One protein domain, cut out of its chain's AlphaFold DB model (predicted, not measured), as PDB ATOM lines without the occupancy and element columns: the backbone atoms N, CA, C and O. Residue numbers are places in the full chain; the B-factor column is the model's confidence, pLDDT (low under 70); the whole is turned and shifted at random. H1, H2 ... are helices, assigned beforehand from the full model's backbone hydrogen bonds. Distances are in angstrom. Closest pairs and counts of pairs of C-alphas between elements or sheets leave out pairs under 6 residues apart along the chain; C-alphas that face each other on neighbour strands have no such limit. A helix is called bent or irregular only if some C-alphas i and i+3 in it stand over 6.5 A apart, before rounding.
ATOM      1  N   LEU A  10      47.792  35.326  20.159       78.62
ATOM      2  CA  LEU A  10      47.648  35.334  18.702       78.62
ATOM      3  C   LEU A  10      46.661  36.421  18.256       78.62
ATOM      4  O   LEU A  10      46.984  37.222  17.383       78.62
ATOM      5  N   ARG A  11      45.486  36.529  18.894       84.88
ATOM      6  CA  ARG A  11      44.512  37.578  18.561       84.88
ATOM      7  C   ARG A  11      45.110  38.975  18.752       84.88
ATOM      8  O   ARG A  11      44.916  39.817  17.881       84.88
ATOM      9  N   LEU A  12      45.879  39.199  19.821       86.88
ATOM     10  CA  LEU A  12      46.565  40.472  20.092       86.88
ATOM     11  C   LEU A  12      47.627  40.832  19.040       86.88
ATOM     12  O   LEU A  12      47.716  42.006  18.677       86.88
ATOM     13  N   LEU A  13      48.360  39.847  18.509       82.38
ATOM     14  CA  LEU A  13      49.226  40.016  17.335       82.38
ATOM     15  C   LEU A  13      48.390  40.408  16.106       82.38
ATOM     16  O   LEU A  13      48.670  41.418  15.467       82.38
ATOM     17  N   THR A  14      47.298  39.684  15.824       76.88
ATOM     18  CA  THR A  14      46.461  39.911  14.623       76.88
ATOM     19  C   THR A  14      45.815  41.299  14.560       76.88
ATOM     20  O   THR A  14      45.489  41.777  13.477       76.88
ATOM     21  N   VAL A  15      45.635  41.961  15.709       83.25
ATOM     22  CA  VAL A  15      45.110  43.334  15.797       83.25
ATOM     23  C   VAL A  15      46.195  44.382  16.112       83.25
ATOM     24  O   VAL A  15      45.878  45.558  16.309       83.25
ATOM     25  N   GLY A  16      47.470  43.980  16.126       84.31
ATOM     26  CA  GLY A  16      48.637  44.862  16.206       84.31
ATOM     27  C   GLY A  16      48.903  45.496  17.574       84.31
ATOM     28  O   GLY A  16      49.308  46.658  17.619       84.31
ATOM     29  N   TYR A  17      48.640  44.786  18.680       87.38
ATOM     30  CA  TYR A  17      48.989  45.236  20.043       87.38
ATOM     31  C   TYR A  17      50.292  44.650  20.598       87.38
ATOM     32  O   TYR A  17      50.783  45.157  21.607       87.38
ATOM     33  N   ILE A  18      50.829  43.616  19.951       85.50
ATOM     34  CA  ILE A  18      52.143  43.022  20.215       85.50
ATOM     35  C   ILE A  18      52.827  42.688  18.884       85.50
ATOM     36  O   ILE A  18      52.134  42.452  17.892       85.50
ATOM     37  N   SER A  19      54.156  42.644  18.876       79.75
ATOM     38  CA  SER A  19      54.969  42.189  17.746       79.75
ATOM     39  C   SER A  19      55.028  40.658  17.634       79.75
ATOM     40  O   SER A  19      54.585  39.929  18.529       79.75
ATOM     41  N   SER A  20      55.613  40.163  16.539       70.06
ATOM     42  CA  SER A  20      55.975  38.753  16.339       70.06
ATOM     43  C   SER A  20      56.871  38.229  17.466       70.06
ATOM     44  O   SER A  20      56.607  37.173  18.036       70.06
ATOM     45  N   GLU A  21      57.890  38.994  17.852       76.44
ATOM     46  CA  GLU A  21      58.877  38.630  18.878       76.44
ATOM     47  C   GLU A  21      58.223  38.558  20.264       76.44
ATOM     48  O   GLU A  21      58.464  37.623  21.033       76.44
ATOM     49  N   THR A  22      57.331  39.505  20.567       81.69
ATOM     50  CA  THR A  22      56.520  39.472  21.787       81.69
ATOM     51  C   THR A  22      55.544  38.299  21.778       81.69
ATOM     52  O   THR A  22      55.422  37.630  22.801       81.69
ATOM     53  N   TYR A  23      54.887  37.996  20.652       84.00
ATOM     54  CA  TYR A  23      54.013  36.824  20.520       84.00
ATOM     55  C   TYR A  23      54.776  35.514  20.759       84.00
ATOM     56  O   TYR A  23      54.347  34.716  21.593       84.00
ATOM     57  N   HIS A  24      55.936  35.323  20.121       74.75
ATOM     58  CA  HIS A  24      56.822  34.177  20.361       74.75
ATOM     59  C   HIS A  24      57.145  33.994  21.848       74.75
ATOM     60  O   HIS A  24      57.076  32.876  22.357       74.75
ATOM     61  N   ALA A  25      57.457  35.087  22.550       81.38
ATOM     62  CA  ALA A  25      57.798  35.066  23.969       81.38
ATOM     63  C   ALA A  25      56.632  34.652  24.890       81.38
ATOM     64  O   ALA A  25      56.877  34.256  26.028       81.38
ATOM     65  N   VAL A  26      55.375  34.739  24.434       83.56
ATOM     66  CA  VAL A  26      54.188  34.490  25.276       83.56
ATOM     67  C   VAL A  26      53.196  33.463  24.717       83.56
ATOM     68  O   VAL A  26      52.195  33.175  25.381       83.56
ATOM     69  N   LYS A  27      53.439  32.874  23.534       80.25
ATOM     70  CA  LYS A  27      52.488  31.932  22.910       80.25
ATOM     71  C   LYS A  27      52.210  30.693  23.771       80.25
ATOM     72  O   LYS A  27      51.085  30.202  23.760       80.25
ATOM     73  N   GLU A  28      53.159  30.283  24.620       81.44
ATOM     74  CA  GLU A  28      52.993  29.190  25.596       81.44
ATOM     75  C   GLU A  28      51.866  29.415  26.627       81.44
ATOM     76  O   GLU A  28      51.258  28.453  27.092       81.44
ATOM     77  N   TYR A  29      51.529  30.668  26.959       83.62
ATOM     78  CA  TYR A  29      50.442  30.981  27.899       83.62
ATOM     79  C   TYR A  29      49.061  30.947  27.222       83.62
ATOM     80  O   TYR A  29      48.034  30.833  27.898       83.62
ATOM     81  N   GLY A  30      49.009  31.037  25.889       82.56
ATOM     82  CA  GLY A  30      47.789  31.029  25.081       82.56
ATOM     83  C   GLY A  30      46.967  32.320  25.178       82.56
ATOM     84  O   GLY A  30      46.769  32.995  24.166       82.56
ATOM     85  N   THR A  31      46.504  32.686  26.378       87.62
ATOM     86  CA  THR A  31      45.637  33.852  26.636       87.62
ATOM     87  C   THR A  31      46.234  34.830  27.641       87.62
ATOM     88  O   THR A  31      47.017  34.459  28.518       87.62
ATOM     89  N   ILE A  32      45.808  36.093  27.555       88.19
ATOM     90  CA  ILE A  32      46.268  37.161  28.455       88.19
ATOM     91  C   ILE A  32      45.971  36.865  29.938       88.19
ATOM     92  O   ILE A  32      46.701  37.310  30.820       88.19
ATOM     93  N   GLY A  33      44.918  36.090  30.221       83.31
ATOM     94  CA  GLY A  33      44.524  35.689  31.571       83.31
ATOM     95  C   GLY A  33      45.418  34.635  32.224       83.31
ATOM     96  O   GLY A  33      45.446  34.558  33.451       83.31
ATOM     97  N   ASN A  34      46.157  33.865  31.421       86.81
ATOM     98  CA  ASN A  34      47.079  32.829  31.886       86.81
ATOM     99  C   ASN A  34      48.501  33.360  32.141       86.81
ATOM    100  O   ASN A  34      49.314  32.648  32.726       86.81
ATOM    101  N   PHE A  35      48.823  34.576  31.684       85.75
ATOM    102  CA  PHE A  35      50.176  35.123  31.753       85.75
ATOM    103  C   PHE A  35      50.577  35.491  33.197       85.75
ATOM    104  O   PHE A  35      49.965  36.385  33.799       85.75
ATOM    105  N   PRO A  36      51.619  34.864  33.774       82.56
ATOM    106  CA  PRO A  36      52.104  35.203  35.102       82.56
ATOM    107  C   PRO A  36      52.892  36.516  35.047       82.56
ATOM    108  O   PRO A  36      54.027  36.566  34.580       82.56
ATOM    109  N   ILE A  37      52.311  37.585  35.599       77.75
ATOM    110  CA  ILE A  37      52.948  38.913  35.701       77.75
ATOM    111  C   ILE A  37      54.298  38.852  36.450       77.75
ATOM    112  O   ILE A  37      55.156  39.703  36.245       77.75
ATOM    113  N   GLU A  38      54.532  37.824  37.269       78.94
ATOM    114  CA  GLU A  38      55.812  37.574  37.949       78.94
ATOM    115  C   GLU A  38      56.957  37.190  36.984       78.94
ATOM    116  O   GLU A  38      58.111  37.498  37.274       78.94
ATOM    117  N   ASN A  39      56.659  36.617  35.809       81.75
ATOM    118  CA  ASN A  39      57.653  36.323  34.762       81.75
ATOM    119  C   ASN A  39      57.971  37.552  33.890       81.75
ATOM    120  O   ASN A  39      58.821  37.491  33.008       81.75
ATOM    121  N   LEU A  40      57.295  38.685  34.089       82.44
ATOM    122  CA  LEU A  40      57.383  39.833  33.188       82.44
ATOM    123  C   LEU A  40      58.807  40.397  33.043       82.44
ATOM    124  O   LEU A  40      59.155  40.884  31.972       82.44
ATOM    125  N   ASP A  41      59.635  40.299  34.083       83.06
ATOM    126  CA  ASP A  41      61.018  40.785  34.052       83.06
ATOM    127  C   ASP A  41      62.026  39.748  33.492       83.06
ATOM    128  O   ASP A  41      63.220  40.041  33.430       83.06
ATOM    129  N   THR A  42      61.585  38.556  33.046       82.75
ATOM    130  CA  THR A  42      62.455  37.554  32.384       82.75
ATOM    131  C   THR A  42      62.526  37.692  30.858       82.75
ATOM    132  O   THR A  42      63.274  36.957  30.218       82.75
ATOM    133  N   PHE A  43      61.762  38.613  30.265       85.38
ATOM    134  CA  PHE A  43      61.704  38.841  28.816       85.38
ATOM    135  C   PHE A  43      62.595  40.020  28.365       85.38
ATOM    136  O   PHE A  43      62.923  40.874  29.195       85.38
ATOM    137  N   PRO A  44      62.976  40.118  27.073       83.88
ATOM    138  CA  PRO A  44      63.685  41.283  26.524       83.88
ATOM    139  C   PRO A  44      62.908  42.592  26.726       83.88
ATOM    140  O   PRO A  44      61.679  42.579  26.678       83.88
ATOM    141  N   GLU A  45      63.598  43.724  26.928       82.62
ATOM    142  CA  GLU A  45      62.970  45.010  27.307       82.62
ATOM    143  C   GLU A  45      61.839  45.458  26.360       82.62
ATOM    144  O   GLU A  45      60.838  46.010  26.819       82.62
ATOM    145  N   GLU A  46      61.961  45.177  25.061       77.62
ATOM    146  CA  GLU A  46      60.946  45.491  24.048       77.62
ATOM    147  C   GLU A  46      59.671  44.654  24.258       77.62
ATOM    148  O   GLU A  46      58.587  45.221  24.428       77.62
ATOM    149  N   CYS A  47      59.806  43.329  24.412       85.81
ATOM    150  CA  CYS A  47      58.703  42.438  24.786       85.81
ATOM    151  C   CYS A  47      58.063  42.870  26.118       85.81
ATOM    152  O   CYS A  47      56.838  42.928  26.238       85.81
ATOM    153  N   GLN A  48      58.878  43.228  27.123       86.88
ATOM    154  CA  GLN A  48      58.355  43.721  28.402       86.88
ATOM    155  C   GLN A  48      57.505  44.976  28.216       86.88
ATOM    156  O   GLN A  48      56.464  45.101  28.857       86.88
ATOM    157  N   TYR A  49      57.948  45.923  27.386       86.44
ATOM    158  CA  TYR A  49      57.265  47.194  27.159       86.44
ATOM    159  C   TYR A  49      55.896  46.997  26.497       86.44
ATOM    160  O   TYR A  49      54.918  47.621  26.916       86.44
ATOM    161  N   GLU A  50      55.798  46.092  25.523       88.88
ATOM    162  CA  GLU A  50      54.523  45.741  24.894       88.88
ATOM    163  C   GLU A  50      53.579  45.021  25.860       88.88
ATOM    164  O   GLU A  50      52.449  45.474  26.055       88.88
ATOM    165  N   ILE A  51      54.050  43.985  26.564       88.44
ATOM    166  CA  ILE A  51      53.240  43.275  27.565       88.44
ATOM    167  C   ILE A  51      52.784  44.242  28.674       88.44
ATOM    168  O   ILE A  51      51.623  44.215  29.085       88.44
ATOM    169  N   LYS A  52      53.650  45.172  29.112       87.06
ATOM    170  CA  LYS A  52      53.316  46.227  30.089       87.06
ATOM    171  C   LYS A  52      52.174  47.131  29.587       87.06
ATOM    172  O   LYS A  52      51.299  47.455  30.390       87.06
ATOM    173  N   LYS A  53      52.092  47.474  28.290       87.88
ATOM    174  CA  LYS A  53      50.949  48.237  27.730       87.88
ATOM    175  C   LYS A  53      49.617  47.496  27.875       87.88
ATOM    176  O   LYS A  53      48.645  48.118  28.292       87.88
ATOM    177  N   LEU A  54      49.573  46.191  27.580       87.44
ATOM    178  CA  LEU A  54      48.334  45.392  27.597       87.44
ATOM    179  C   LEU A  54      47.592  45.451  28.945       87.44
ATOM    180  O   LEU A  54      46.365  45.359  28.984       87.44
ATOM    181  N   PHE A  55      48.335  45.606  30.047       81.81
ATOM    182  CA  PHE A  55      47.798  45.633  31.410       81.81
ATOM    183  C   PHE A  55      47.733  47.029  32.055       81.81
ATOM    184  O   PHE A  55      46.936  47.210  32.981       81.81
ATOM    185  N   LEU A  56      48.577  47.982  31.629       80.12
ATOM    186  CA  LEU A  56      48.767  49.278  32.305       80.12
ATOM    187  C   LEU A  56      48.252  50.495  31.522       80.12
ATOM    188  O   LEU A  56      48.037  51.540  32.134       80.12
ATOM    189  N   ASP A  57      48.048  50.395  30.206       85.88
ATOM    190  CA  ASP A  57      47.443  51.468  29.410       85.88
ATOM    191  C   ASP A  57      45.911  51.323  29.419       85.88
ATOM    192  O   ASP A  57      45.363  50.313  28.975       85.88
ATOM    193  N   GLU A  58      45.204  52.327  29.949       83.69
ATOM    194  CA  GLU A  58      43.745  52.272  30.113       83.69
ATOM    195  C   GLU A  58      42.968  52.322  28.780       83.69
ATOM    196  O   GLU A  58      41.864  51.780  28.721       83.69
ATOM    197  N   GLU A  59      43.507  52.926  27.708       83.88
ATOM    198  CA  GLU A  59      42.855  52.959  26.383       83.88
ATOM    199  C   GLU A  59      43.018  51.601  25.677       83.88
ATOM    200  O   GLU A  59      42.059  51.072  25.100       83.88
ATOM    201  N   ILE A  60      44.211  51.004  25.772       87.88
ATOM    202  CA  ILE A  60      44.534  49.690  25.201       87.88
ATOM    203  C   ILE A  60      43.797  48.578  25.953       87.88
ATOM    204  O   ILE A  60      43.045  47.830  25.329       87.88
ATOM    205  N   ALA A  61      43.924  48.497  27.281       85.56
ATOM    206  CA  ALA A  61      43.286  47.450  28.084       85.56
ATOM    207  C   ALA A  61      41.749  47.467  27.961       85.56
ATOM    208  O   ALA A  61      41.116  46.412  27.897       85.56
ATOM    209  N   LEU A  62      41.141  48.659  27.862       87.06
ATOM    210  CA  LEU A  62      39.716  48.808  27.564       87.06
ATOM    211  C   LEU A  62      39.376  48.339  26.144       87.06
ATOM    212  O   LEU A  62      38.395  47.621  25.969       87.06
ATOM    213  N   THR A  63      40.161  48.723  25.131       89.88
ATOM    214  CA  THR A  63      39.905  48.313  23.739       89.88
ATOM    215  C   THR A  63      39.998  46.794  23.580       89.88
ATOM    216  O   THR A  63      39.122  46.199  22.959       89.88
ATOM    217  N   ILE A  64      40.996  46.161  24.197       90.50
ATOM    218  CA  ILE A  64      41.176  44.704  24.208       90.50
ATOM    219  C   ILE A  64      39.995  44.007  24.908       90.50
ATOM    220  O   ILE A  64      39.509  42.981  24.436       90.50
ATOM    221  N   ALA A  65      39.471  44.579  25.996       88.12
ATOM    222  CA  ALA A  65      38.299  44.031  26.682       88.12
ATOM    223  C   ALA A  65      36.979  44.218  25.903       88.12
ATOM    224  O   ALA A  65      36.053  43.429  26.073       88.12
ATOM    225  N   LEU A  66      36.889  45.232  25.035       89.62
ATOM    226  CA  LEU A  66      35.783  45.380  24.079       89.62
ATOM    227  C   LEU A  66      35.924  44.424  22.883       89.62
ATOM    228  O   LEU A  66      34.911  43.941  22.392       89.62
ATOM    229  N   LEU A  67      37.152  44.130  22.442       91.56
ATOM    230  CA  LEU A  67      37.435  43.125  21.414       91.56
ATOM    231  C   LEU A  67      37.029  41.722  21.877       91.56
ATOM    232  O   LEU A  67      36.325  41.033  21.146       91.56
ATOM    233  N   GLU A  68      37.385  41.328  23.106       90.75
ATOM    234  CA  GLU A  68      36.982  40.025  23.653       90.75
ATOM    235  C   GLU A  68      35.452  39.855  23.660       90.75
ATOM    236  O   GLU A  68      34.953  38.815  23.240       90.75
ATOM    237  N   GLU A  69      34.689  40.871  24.084       89.31
ATOM    238  CA  GLU A  69      33.222  40.779  24.077       89.31
ATOM    239  C   GLU A  69      32.628  40.865  22.661       89.31
ATOM    240  O   GLU A  69      31.590  40.260  22.405       89.31
ATOM    241  N   ALA A  70      33.288  41.553  21.723       87.31
ATOM    242  CA  ALA A  70      32.872  41.605  20.322       87.31
ATOM    243  C   ALA A  70      33.058  40.260  19.607       87.31
ATOM    244  O   ALA A  70      32.147  39.819  18.906       87.31
ATOM    245  N   ASP A  71      34.199  39.598  19.810       85.75
ATOM    246  CA  ASP A  71      34.442  38.248  19.299       85.75
ATOM    247  C   ASP A  71      33.435  37.263  19.941       85.75
ATOM    248  O   ASP A  71      32.757  36.528  19.219       85.75
ATOM    249  N   ARG A  72      33.197  37.354  21.263       85.75
ATOM    250  CA  ARG A  72      32.179  36.552  21.980       85.75
ATOM    251  C   ARG A  72      30.750  36.771  21.451       85.75
ATOM    252  O   ARG A  72      29.987  35.818  21.316       85.75
ATOM    253  N   ASP A  73      30.366  38.012  21.140       85.38
ATOM    254  CA  ASP A  73      29.042  38.366  20.596       85.38
ATOM    255  C   ASP A  73      28.817  37.818  19.173       85.38
ATOM    256  O   ASP A  73      27.686  37.469  18.815       85.38
ATOM    257  N   LEU A  74      29.895  37.699  18.385       81.69
ATOM    258  CA  LEU A  74      29.894  37.067  17.064       81.69
ATOM    259  C   LEU A  74      29.849  35.533  17.146       81.69
ATOM    260  O   LEU A  74      29.103  34.921  16.384       81.69
ATOM    261  N   GLU A  75      30.606  34.914  18.056       80.56
ATOM    262  CA  GLU A  75      30.600  33.458  18.282       80.56
ATOM    263  C   GLU A  75      29.243  32.972  18.810       80.56
ATOM    264  O   GLU A  75      28.605  32.098  18.218       80.56
ATOM    265  N   GLU A  76      28.737  33.598  19.876       81.56
ATOM    266  CA  GLU A  76      27.439  33.272  20.478       81.56
ATOM    267  C   GLU A  76      26.243  33.751  19.625       81.56
ATOM    268  O   GLU A  76      25.093  33.475  19.963       81.56
ATOM    269  N   ASN A  77      26.495  34.460  18.514       78.56
ATOM    270  CA  ASN A  77      25.488  35.022  17.602       78.56
ATOM    271  C   ASN A  77      24.437  35.922  18.299       78.56
ATOM    272  O   ASN A  77      23.314  36.086  17.817       78.56
ATOM    273  N   LYS A  78      24.826  36.558  19.413       77.12
ATOM    274  CA  LYS A  78      24.037  37.549  20.170       77.12
ATOM    275  C   LYS A  78      23.661  38.768  19.314       77.12
ATOM    276  O   LYS A  78      22.565  39.311  19.455       77.12
ATOM    277  N   GLY A  79      24.554  39.194  18.414       82.06
ATOM    278  CA  GLY A  79      24.296  40.212  17.390       82.06
ATOM    279  C   GLY A  79      24.266  41.669  17.874       82.06
ATOM    280  O   GLY A  79      23.932  42.563  17.088       82.06
ATOM    281  N   VAL A  80      24.637  41.942  19.126       82.69
ATOM    282  CA  VAL A  80      24.679  43.289  19.720       82.69
ATOM    283  C   VAL A  80      25.731  44.148  19.022       82.69
ATOM    284  O   VAL A  80      25.463  45.307  18.687       82.69
ATOM    285  N   VAL A  81      26.905  43.578  18.735       88.62
ATOM    286  CA  VAL A  81      28.014  44.268  18.060       88.62
ATOM    287  C   VAL A  81      27.647  44.635  16.619       88.62
ATOM    288  O   VAL A  81      27.913  45.746  16.152       88.62
ATOM    289  N   MET A  82      26.914  43.746  15.943       87.06
ATOM    290  CA  MET A  82      26.369  43.969  14.602       87.06
ATOM    291  C   MET A  82      25.248  45.016  14.595       87.06
ATOM    292  O   MET A  82      25.166  45.805  13.649       87.06
ATOM    293  N   GLN A  83      24.406  45.082  15.633       86.19
ATOM    294  CA  GLN A  83      23.402  46.143  15.755       86.19
ATOM    295  C   GLN A  83      24.067  47.512  15.947       86.19
ATOM    296  O   GLN A  83      23.767  48.433  15.190       86.19
ATOM    297  N   VAL A  84      25.028  47.628  16.871       86.00
ATOM    298  CA  VAL A  84      25.779  48.877  17.087       86.00
ATOM    299  C   VAL A  84      26.527  49.312  15.823       86.00
ATOM    300  O   VAL A  84      26.560  50.505  15.517       86.00
ATOM    301  N   LEU A  85      27.070  48.374  15.036       87.94
ATOM    302  CA  LEU A  85      27.670  48.708  13.744       87.94
ATOM    303  C   LEU A  85      26.640  49.342  12.798       87.94
ATOM    304  O   LEU A  85      26.923  50.383  12.210       87.94
ATOM    305  N   ASN A  86      25.445  48.759  12.669       86.88
ATOM    306  CA  ASN A  86      24.381  49.325  11.833       86.88
ATOM    307  C   ASN A  86      23.977  50.737  12.302       86.88
ATOM    308  O   ASN A  86      23.886  51.647  11.474       86.88
ATOM    309  N   ASP A  87      23.804  50.926  13.614       81.25
ATOM    310  CA  ASP A  87      23.437  52.205  14.236       81.25
ATOM    311  C   ASP A  87      24.483  53.300  13.915       81.25
ATOM    312  O   ASP A  87      24.143  54.410  13.488       81.25
ATOM    313  N   VAL A  88      25.778  52.986  14.057       79.31
ATOM    314  CA  VAL A  88      26.887  53.928  13.809       79.31
ATOM    315  C   VAL A  88      27.111  54.178  12.312       79.31
ATOM    316  O   VAL A  88      27.388  55.314  11.921       79.31
ATOM    317  N   VAL A  89      26.941  53.166  11.453       82.50
ATOM    318  CA  VAL A  89      27.026  53.310   9.986       82.50
ATOM    319  C   VAL A  89      25.945  54.242   9.453       82.50
ATOM    320  O   VAL A  89      26.252  55.112   8.636       82.50
ATOM    321  N   ALA A  90      24.708  54.106   9.939       77.31
ATOM    322  CA  ALA A  90      23.613  55.003   9.586       77.31
ATOM    323  C   ALA A  90      23.891  56.443  10.055       77.31
ATOM    324  O   ALA A  90      23.733  57.385   9.280       77.31
ATOM    325  N   LEU A  91      24.379  56.614  11.290       71.81
ATOM    326  CA  LEU A  91      24.672  57.923  11.881       71.81
ATOM    327  C   LEU A  91      25.854  58.652  11.214       71.81
ATOM    328  O   LEU A  91      25.845  59.880  11.140       71.81
ATOM    329  N   MET A  92      26.866  57.925  10.731       72.88
ATOM    330  CA  MET A  92      28.050  58.503  10.071       72.88
ATOM    331  C   MET A  92      28.012  58.440   8.537       72.88
ATOM    332  O   MET A  92      28.959  58.882   7.890       72.88
ATOM    333  N   ASN A  93      26.940  57.899   7.949       72.25
ATOM    334  CA  ASN A  93      26.813  57.613   6.515       72.25
ATOM    335  C   ASN A  93      27.986  56.783   5.940       72.25
ATOM    336  O   ASN A  93      28.365  56.920   4.776       72.25
ATOM    337  N   ALA A  94      28.558  55.884   6.747       72.50
ATOM    338  CA  ALA A  94      29.744  55.088   6.404       72.50
ATOM    339  C   ALA A  94      29.444  53.897   5.462       72.50
ATOM    340  O   ALA A  94      30.256  52.981   5.323       72.50
ATOM    341  N   ASN A  95      28.277  53.901   4.806       77.25
ATOM    342  CA  ASN A  95      27.776  52.794   3.990       77.25
ATOM    343  C   ASN A  95      28.763  52.374   2.895       77.25
ATOM    344  O   ASN A  95      28.977  51.184   2.713       77.25
ATOM    345  N   ALA A  96      29.406  53.320   2.202       73.94
ATOM    346  CA  ALA A  96      30.356  52.997   1.134       73.94
ATOM    347  C   ALA A  96      31.566  52.186   1.639       73.94
ATOM    348  O   ALA A  96      31.953  51.209   1.006       73.94
ATOM    349  N   PHE A  97      32.110  52.544   2.808       75.94
ATOM    350  CA  PHE A  97      33.242  51.849   3.427       75.94
ATOM    351  C   PHE A  97      32.850  50.436   3.888       75.94
ATOM    352  O   PHE A  97      33.526  49.466   3.566       75.94
ATOM    353  N   ILE A  98      31.705  50.292   4.561       80.75
ATOM    354  CA  ILE A  98      31.233  48.987   5.056       80.75
ATOM    355  C   ILE A  98      30.703  48.067   3.944       80.75
ATOM    356  O   ILE A  98      30.788  46.848   4.078       80.75
ATOM    357  N   VAL A  99      30.203  48.612   2.830       75.50
ATOM    358  CA  VAL A  99      29.855  47.831   1.627       75.50
ATOM    359  C   VAL A  99      31.107  47.346   0.891       75.50
ATOM    360  O   VAL A  99      31.090  46.239   0.366       75.50
ATOM    361  N   GLN A 100      32.193  48.128   0.884       74.31
ATOM    362  CA  GLN A 100      33.484  47.694   0.342       74.31
ATOM    363  C   GLN A 100      34.143  46.606   1.209       74.31
ATOM    364  O   GLN A 100      34.777  45.711   0.663       74.31
ATOM    365  N   LEU A 101      34.012  46.694   2.537       73.75
ATOM    366  CA  LEU A 101      34.782  45.868   3.475       73.75
ATOM    367  C   LEU A 101      34.058  44.617   4.000       73.75
ATOM    368  O   LEU A 101      34.696  43.630   4.351       73.75
ATOM    369  N   GLY A 102      32.729  44.665   4.105       77.25
ATOM    370  CA  GLY A 102      31.938  43.656   4.809       77.25
ATOM    371  C   GLY A 102      31.826  43.915   6.320       77.25
ATOM    372  O   GLY A 102      32.761  44.345   6.993       77.25
ATOM    373  N   LYS A 103      30.637  43.647   6.881       83.00
ATOM    374  CA  LYS A 103      30.301  43.987   8.278       83.00
ATOM    375  C   LYS A 103      31.070  43.172   9.319       83.00
ATOM    376  O   LYS A 103      31.590  43.759  10.260       83.00
ATOM    377  N   LYS A 104      31.152  41.843   9.148       79.69
ATOM    378  CA  LYS A 104      31.880  40.960  10.078       79.69
ATOM    379  C   LYS A 104      33.369  41.316  10.093       79.69
ATOM    380  O   LYS A 104      33.899  41.599  11.158       79.69
ATOM    381  N   ARG A 105      33.970  41.428   8.904       78.12
ATOM    382  CA  ARG A 105      35.375  41.799   8.693       78.12
ATOM    383  C   ARG A 105      35.764  43.132   9.342       78.12
ATOM    384  O   ARG A 105      36.818  43.254   9.959       78.12
ATOM    385  N   PHE A 106      34.883  44.135   9.276       85.81
ATOM    386  CA  PHE A 106      35.131  45.396   9.977       85.81
ATOM    387  C   PHE A 106      35.271  45.184  11.487       85.81
ATOM    388  O   PHE A 106      36.151  45.773  12.105       85.81
ATOM    389  N   ILE A 107      34.419  44.351  12.082       85.44
ATOM    390  CA  ILE A 107      34.422  44.096  13.526       85.44
ATOM    391  C   ILE A 107      35.658  43.280  13.923       85.44
ATOM    392  O   ILE A 107      36.286  43.608  14.927       85.44
ATOM    393  N   THR A 108      36.042  42.283  13.122       77.50
ATOM    394  CA  THR A 108      37.163  41.388  13.440       77.50
ATOM    395  C   THR A 108      38.540  42.026  13.251       77.50
ATOM    396  O   THR A 108      39.398  41.787  14.101       77.50
ATOM    397  N   ASP A 109      38.762  42.845  12.212       76.75
ATOM    398  CA  ASP A 109      40.125  43.290  11.851       76.75
ATOM    399  C   ASP A 109      40.344  44.811  11.999       76.75
ATOM    400  O   ASP A 109      41.473  45.256  12.193       76.75
ATOM    401  N   TYR A 110      39.283  45.629  11.935       85.62
ATOM    402  CA  TYR A 110      39.389  47.102  11.850       85.62
ATOM    403  C   TYR A 110      38.848  47.830  13.088       85.62
ATOM    404  O   TYR A 110      39.339  48.893  13.475       85.62
ATOM    405  N   ALA A 111      37.803  47.292  13.717       87.12
ATOM    406  CA  ALA A 111      37.077  47.970  14.782       87.12
ATOM    407  C   ALA A 111      37.896  48.114  16.068       87.12
ATOM    408  O   ALA A 111      37.686  49.079  16.804       87.12
ATOM    409  N   PHE A 112      38.845  47.211  16.323       90.94
ATOM    410  CA  PHE A 112      39.597  47.142  17.582       90.94
ATOM    411  C   PHE A 112      41.121  47.132  17.424       90.94
ATOM    412  O   PHE A 112      41.806  47.128  18.436       90.94
ATOM    413  N   CYS A 113      41.665  47.195  16.207       87.19
ATOM    414  CA  CYS A 113      43.113  47.171  15.986       87.19
ATOM    415  C   CYS A 113      43.846  48.464  16.391       87.19
ATOM    416  O   CYS A 113      43.236  49.517  16.638       87.19
ATOM    417  N   SER A 114      45.172  48.374  16.502       85.75
ATOM    418  CA  SER A 114      46.035  49.504  16.852       85.75
ATOM    419  C   SER A 114      46.063  50.577  15.754       85.75
ATOM    420  O   SER A 114      45.663  50.357  14.609       85.75
ATOM    421  N   ARG A 115      46.526  51.788  16.093       81.31
ATOM    422  CA  ARG A 115      46.553  52.923  15.144       81.31
ATOM    423  C   ARG A 115      47.594  52.759  14.031       81.31
ATOM    424  O   ARG A 115      47.500  53.480  13.035       81.31
ATOM    425  N   GLU A 116      48.547  51.850  14.219       76.56
ATOM    426  CA  GLU A 116      49.568  51.451  13.247       76.56
ATOM    427  C   GLU A 116      48.991  50.388  12.303       76.56
ATOM    428  O   GLU A 116      48.868  50.662  11.112       76.56
ATOM    429  N   MET A 117      48.445  49.285  12.829       77.12
ATOM    430  CA  MET A 117      47.767  48.257  12.020       77.12
ATOM    431  C   MET A 117      46.613  48.834  11.173       77.12
ATOM    432  O   MET A 117      46.498  48.566   9.975       77.12
ATOM    433  N   LEU A 118      45.799  49.731  11.748       79.88
ATOM    434  CA  LEU A 118      44.716  50.432  11.037       79.88
ATOM    435  C   LEU A 118      45.216  51.375   9.923       79.88
ATOM    436  O   LEU A 118      44.440  51.768   9.053       79.88
ATOM    437  N   ARG A 119      46.487  51.789   9.953       76.12
ATOM    438  CA  ARG A 119      47.097  52.661   8.935       76.12
ATOM    439  C   ARG A 119      47.604  51.875   7.726       76.12
ATOM    440  O   ARG A 119      47.644  52.439   6.637       76.12
ATOM    441  N   GLU A 120      47.984  50.620   7.938       70.56
ATOM    442  CA  GLU A 120      48.565  49.726   6.928       70.56
ATOM    443  C   GLU A 120      47.509  48.789   6.308       70.56
ATOM    444  O   GLU A 120      47.691  48.270   5.210       70.56
ATOM    445  N   SER A 121      46.349  48.666   6.959       71.81
ATOM    446  CA  SER A 121      45.163  47.948   6.480       71.81
ATOM    447  C   SER A 121      44.683  48.398   5.083       71.81
ATOM    448  O   SER A 121      44.334  49.562   4.885       71.81
ATOM    449  N   TYR A 122      44.544  47.451   4.145       62.91
ATOM    450  CA  TYR A 122      44.235  47.643   2.711       62.91
ATOM    451  C   TYR A 122      43.141  48.672   2.355       62.91
ATOM    452  O   TYR A 122      43.279  49.427   1.391       62.91
ATOM    453  N   ALA A 123      42.036  48.724   3.105       65.19
ATOM    454  CA  ALA A 123      40.937  49.656   2.823       65.19
ATOM    455  C   ALA A 123      41.199  51.104   3.292       65.19
ATOM    456  O   ALA A 123      40.347  51.990   3.130       65.19
ATOM    457  N   VAL A 124      42.363  51.354   3.894       71.44
ATOM    458  CA  VAL A 124      42.752  52.628   4.486       71.44
ATOM    459  C   VAL A 124      43.877  53.260   3.671       71.44
ATOM    460  O   VAL A 124      44.816  52.628   3.207       71.44
ATOM    461  N   SER A 125      43.739  54.557   3.447       75.19
ATOM    462  CA  SER A 125      44.585  55.369   2.585       75.19
ATOM    463  C   SER A 125      44.808  56.728   3.235       75.19
ATOM    464  O   SER A 125      44.018  57.181   4.067       75.19
ATOM    465  N   ILE A 126      45.828  57.451   2.772       70.81
ATOM    466  CA  ILE A 126      46.123  58.828   3.209       70.81
ATOM    467  C   ILE A 126      44.895  59.758   3.072       70.81
ATOM    468  O   ILE A 126      44.783  60.738   3.805       70.81
ATOM    469  N   HIS A 127      43.952  59.451   2.173       71.50
ATOM    470  CA  HIS A 127      42.764  60.269   1.920       71.50
ATOM    471  C   HIS A 127      41.539  59.937   2.789       71.50
ATOM    472  O   HIS A 127      40.694  60.814   2.948       71.50
ATOM    473  N   ASN A 128      41.422  58.728   3.358       76.44
ATOM    474  CA  ASN A 128      40.289  58.343   4.222       76.44
ATOM    475  C   ASN A 128      40.681  58.026   5.680       76.44
ATOM    476  O   ASN A 128      39.790  57.979   6.526       76.44
ATOM    477  N   TYR A 129      41.974  57.880   6.010       80.56
ATOM    478  CA  TYR A 129      42.474  57.525   7.352       80.56
ATOM    479  C   TYR A 129      41.818  58.326   8.489       80.56
ATOM    480  O   TYR A 129      41.330  57.746   9.454       80.56
ATOM    481  N   THR A 130      41.721  59.655   8.368       79.44
ATOM    482  CA  THR A 130      41.116  60.512   9.407       79.44
ATOM    483  C   THR A 130      39.631  60.221   9.650       79.44
ATOM    484  O   THR A 130      39.159  60.343  10.782       79.44
ATOM    485  N   ASP A 131      38.887  59.831   8.615       78.62
ATOM    486  CA  ASP A 131      37.461  59.518   8.725       78.62
ATOM    487  C   ASP A 131      37.237  58.066   9.169       78.62
ATOM    488  O   ASP A 131      36.346  57.823   9.984       78.62
ATOM    489  N   VAL A 132      38.098  57.128   8.749       81.75
ATOM    490  CA  VAL A 132      38.129  55.743   9.254       81.75
ATOM    491  C   VAL A 132      38.450  55.722  10.751       81.75
ATOM    492  O   VAL A 132      37.691  55.139  11.519       81.75
ATOM    493  N   VAL A 133      39.488  56.434  11.204       82.25
ATOM    494  CA  VAL A 133      39.818  56.573  12.637       82.25
ATOM    495  C   VAL A 133      38.659  57.205  13.415       82.25
ATOM    496  O   VAL A 133      38.329  56.750  14.511       82.25
ATOM    497  N   ARG A 134      37.974  58.218  12.858       80.38
ATOM    498  CA  ARG A 134      36.787  58.808  13.504       80.38
ATOM    499  C   ARG A 134      35.635  57.804  13.612       80.38
ATOM    500  O   ARG A 134      34.956  57.785  14.636       80.38
ATOM    501  N   PHE A 135      35.419  56.988  12.582       85.25
ATOM    502  CA  PHE A 135      34.387  55.952  12.541       85.25
ATOM    503  C   PHE A 135      34.678  54.813  13.528       85.25
ATOM    504  O   PHE A 135      33.817  54.496  14.347       85.25
ATOM    505  N   VAL A 136      35.907  54.289  13.544       88.44
ATOM    506  CA  VAL A 136      36.387  53.279  14.503       88.44
ATOM    507  C   VAL A 136      36.246  53.776  15.946       88.44
ATOM    508  O   VAL A 136      35.621  53.108  16.767       88.44
ATOM    509  N   ASN A 137      36.712  54.992  16.255       85.44
ATOM    510  CA  ASN A 137      36.572  55.564  17.598       85.44
ATOM    511  C   ASN A 137      35.099  55.774  17.991       85.44
ATOM    512  O   ASN A 137      34.718  55.526  19.136       85.44
ATOM    513  N   ARG A 138      34.242  56.204  17.053       82.00
ATOM    514  CA  ARG A 138      32.803  56.363  17.311       82.00
ATOM    515  C   ARG A 138      32.112  55.019  17.541       82.00
ATOM    516  O   ARG A 138      31.227  54.956  18.392       82.00
ATOM    517  N   PHE A 139      32.530  53.975  16.830       90.94
ATOM    518  CA  PHE A 139      32.062  52.609  17.021       90.94
ATOM    519  C   PHE A 139      32.473  52.052  18.392       90.94
ATOM    520  O   PHE A 139      31.590  51.644  19.142       90.94
ATOM    521  N   ARG A 140      33.759  52.134  18.779       91.12
ATOM    522  CA  ARG A 140      34.244  51.704  20.111       91.12
ATOM    523  C   ARG A 140      33.444  52.356  21.241       91.12
ATOM    524  O   ARG A 140      32.933  51.657  22.110       91.12
ATOM    525  N   LEU A 141      33.263  53.679  21.182       85.62
ATOM    526  CA  LEU A 141      32.481  54.436  22.167       85.62
ATOM    527  C   LEU A 141      30.998  54.029  22.199       85.62
ATOM    528  O   LEU A 141      30.411  53.941  23.274       85.62
ATOM    529  N   ALA A 142      30.380  53.776  21.041       79.69
ATOM    530  CA  ALA A 142      28.988  53.334  20.968       79.69
ATOM    531  C   ALA A 142      28.805  51.896  21.485       79.69
ATOM    532  O   ALA A 142      27.812  51.613  22.152       79.69
ATOM    533  N   TYR A 143      29.766  51.006  21.226       90.88
ATOM    534  CA  TYR A 143      29.731  49.617  21.679       90.88
ATOM    535  C   TYR A 143      29.985  49.512  23.186       90.88
ATOM    536  O   TYR A 143      29.189  48.904  23.896       90.88
ATOM    537  N   GLN A 144      30.986  50.235  23.704       86.25
ATOM    538  CA  GLN A 144      31.195  50.416  25.144       86.25
ATOM    539  C   GLN A 144      29.931  50.955  25.832       86.25
ATOM    540  O   GLN A 144      29.506  50.421  26.854       86.25
ATOM    541  N   ALA A 145      29.302  51.989  25.263       79.94
ATOM    542  CA  ALA A 145      28.057  52.528  25.798       79.94
ATOM    543  C   ALA A 145      26.906  51.512  25.733       79.94
ATOM    544  O   ALA A 145      26.101  51.470  26.659       79.94
ATOM    545  N   ARG A 146      26.814  50.671  24.694       81.50
ATOM    546  CA  ARG A 146      25.778  49.631  24.609       81.50
ATOM    547  C   ARG A 146      25.959  48.559  25.684       81.50
ATOM    548  O   ARG A 146      24.985  48.264  26.367       81.50
ATOM    549  N   LEU A 147      27.179  48.053  25.877       79.56
ATOM    550  CA  LEU A 147      27.494  47.053  26.908       79.56
ATOM    551  C   LEU A 147      27.246  47.579  28.336       79.56
ATOM    552  O   LEU A 147      26.884  46.812  29.220       79.56
ATOM    553  N   VAL A 148      27.394  48.889  28.568       73.62
ATOM    554  CA  VAL A 148      27.089  49.537  29.861       73.62
ATOM    555  C   VAL A 148      25.588  49.793  30.075       73.62
ATOM    556  O   VAL A 148      25.159  49.915  31.216       73.62
ATOM    557  N   ASN A 149      24.779  49.873  29.013       58.16
ATOM    558  CA  ASN A 149      23.334  50.147  29.090       58.16
ATOM    559  C   ASN A 149      22.464  48.899  28.831       58.16
ATOM    560  O   ASN A 149      21.285  49.030  28.511       58.16
ATOM    561  N   GLN A 150      23.025  47.690  28.914       52.88
ATOM    562  CA  GLN A 150      22.336  46.472  28.470       52.88
ATOM    563  C   GLN A 150      21.349  45.870  29.493       52.88
ATOM    564  O   GLN A 150      20.738  44.842  29.210       52.88
TER     565      GLN A 150
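AT A GLANCE: This is residues 10 to 150 of the 939 residues of the protein "RNA_pol_A_CTD domain-containing protein" of Prevotella copri (UniProt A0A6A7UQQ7). Two lobes of helices are joined by the long H5: H1 to H4 gather toward one end of the longest axis, and H6 to H10 lie toward the other, where H10, the longest helix, crosses H5 and packs on H6. The printed part has 141 residues with ten named helices, H1 to H10 in order along the chain, and no named strand; the class is all helix. The helix packing is mostly crossed, with few helices side by side. The whole is compact, with a radius of gyration of the C-alphas of 16.0 A and spans of 48 by 37 by 23 A.

HOW THE PARTS SIT: H1, residues 10 to 14, touches H2, residues 20 to 29, closest at the C-alphas of Leu 13 and Tyr 23, 6.6 A apart. H4, residues 45 to 56, touches H2 with residues 46 to 51 alone, at a steep tilt of 61 degrees, the same way; the C-alphas of Thr 22 and Cys 47 are closest, at 4.7 A. H3, residues 37 to 42, and H4 form a helical hairpin and only just touch, with 3 pairs of C-alphas within 8 A, closest at Leu 40 and Gln 48, 6.2 A. H4 and H5, residues 58 to 75, touch only at the corner, closest at the C-alphas of Leu 54 and Ala 61, 5.5 A. H6, residues 80 to 92, touches H10, residues 129 to 148, at a steep tilt of 45 degrees, opposite ways, with the C-alphas of Val 84 and Tyr 143 closest, at 6.1 A. H10 touches H5 with residues 140 to 144 alone, about perpendicular at 74 degrees; the closest C-alphas, of Leu 66 and Gln 144, are 6.9 A apart. H8, residues 103 to 110, touches H6, closest at the C-alphas of Met 82 and Lys 103, 7.4 A. H7, residues 95 to 101, and H9, residues 117 to 120, are each close to H8 but not clearly touching. Every O i to N i+4 pair is within hydrogen-bond range in H1, H6, H7, H8 and H10; the counts are 4 of 6 in H2, 7 of 8 in H4, 13 of 14 in H5 and 0 of 2 in H3, which has 2 of 3 O i to N i+3 pairs within range, and H9 is too short for an i+4 pair.

IN THESE COORDINATES: H1 begins at C-alpha 10, (47.648, 35.334, 18.702). H5 measures 25.8 A, H6 18.3 A and H10 28.4 A from first to last C-alpha, and H10 ends at C-alpha 148, (27.089, 49.537, 29.861). H2 and H3 are irregular: C-alphas 25 and 28 are 7.8 A apart, and C-alphas 38 and 41 are 7.3 A apart.

THE WHOLE: The C-alphas of Thr 42 and Asn 93, the two farthest apart, are 48.4 A from each other. The printed part has no cut and no long link. The mean pLDDT of the printed part is 81.5, with residues 122 to 123 and 149 to 150 under 70.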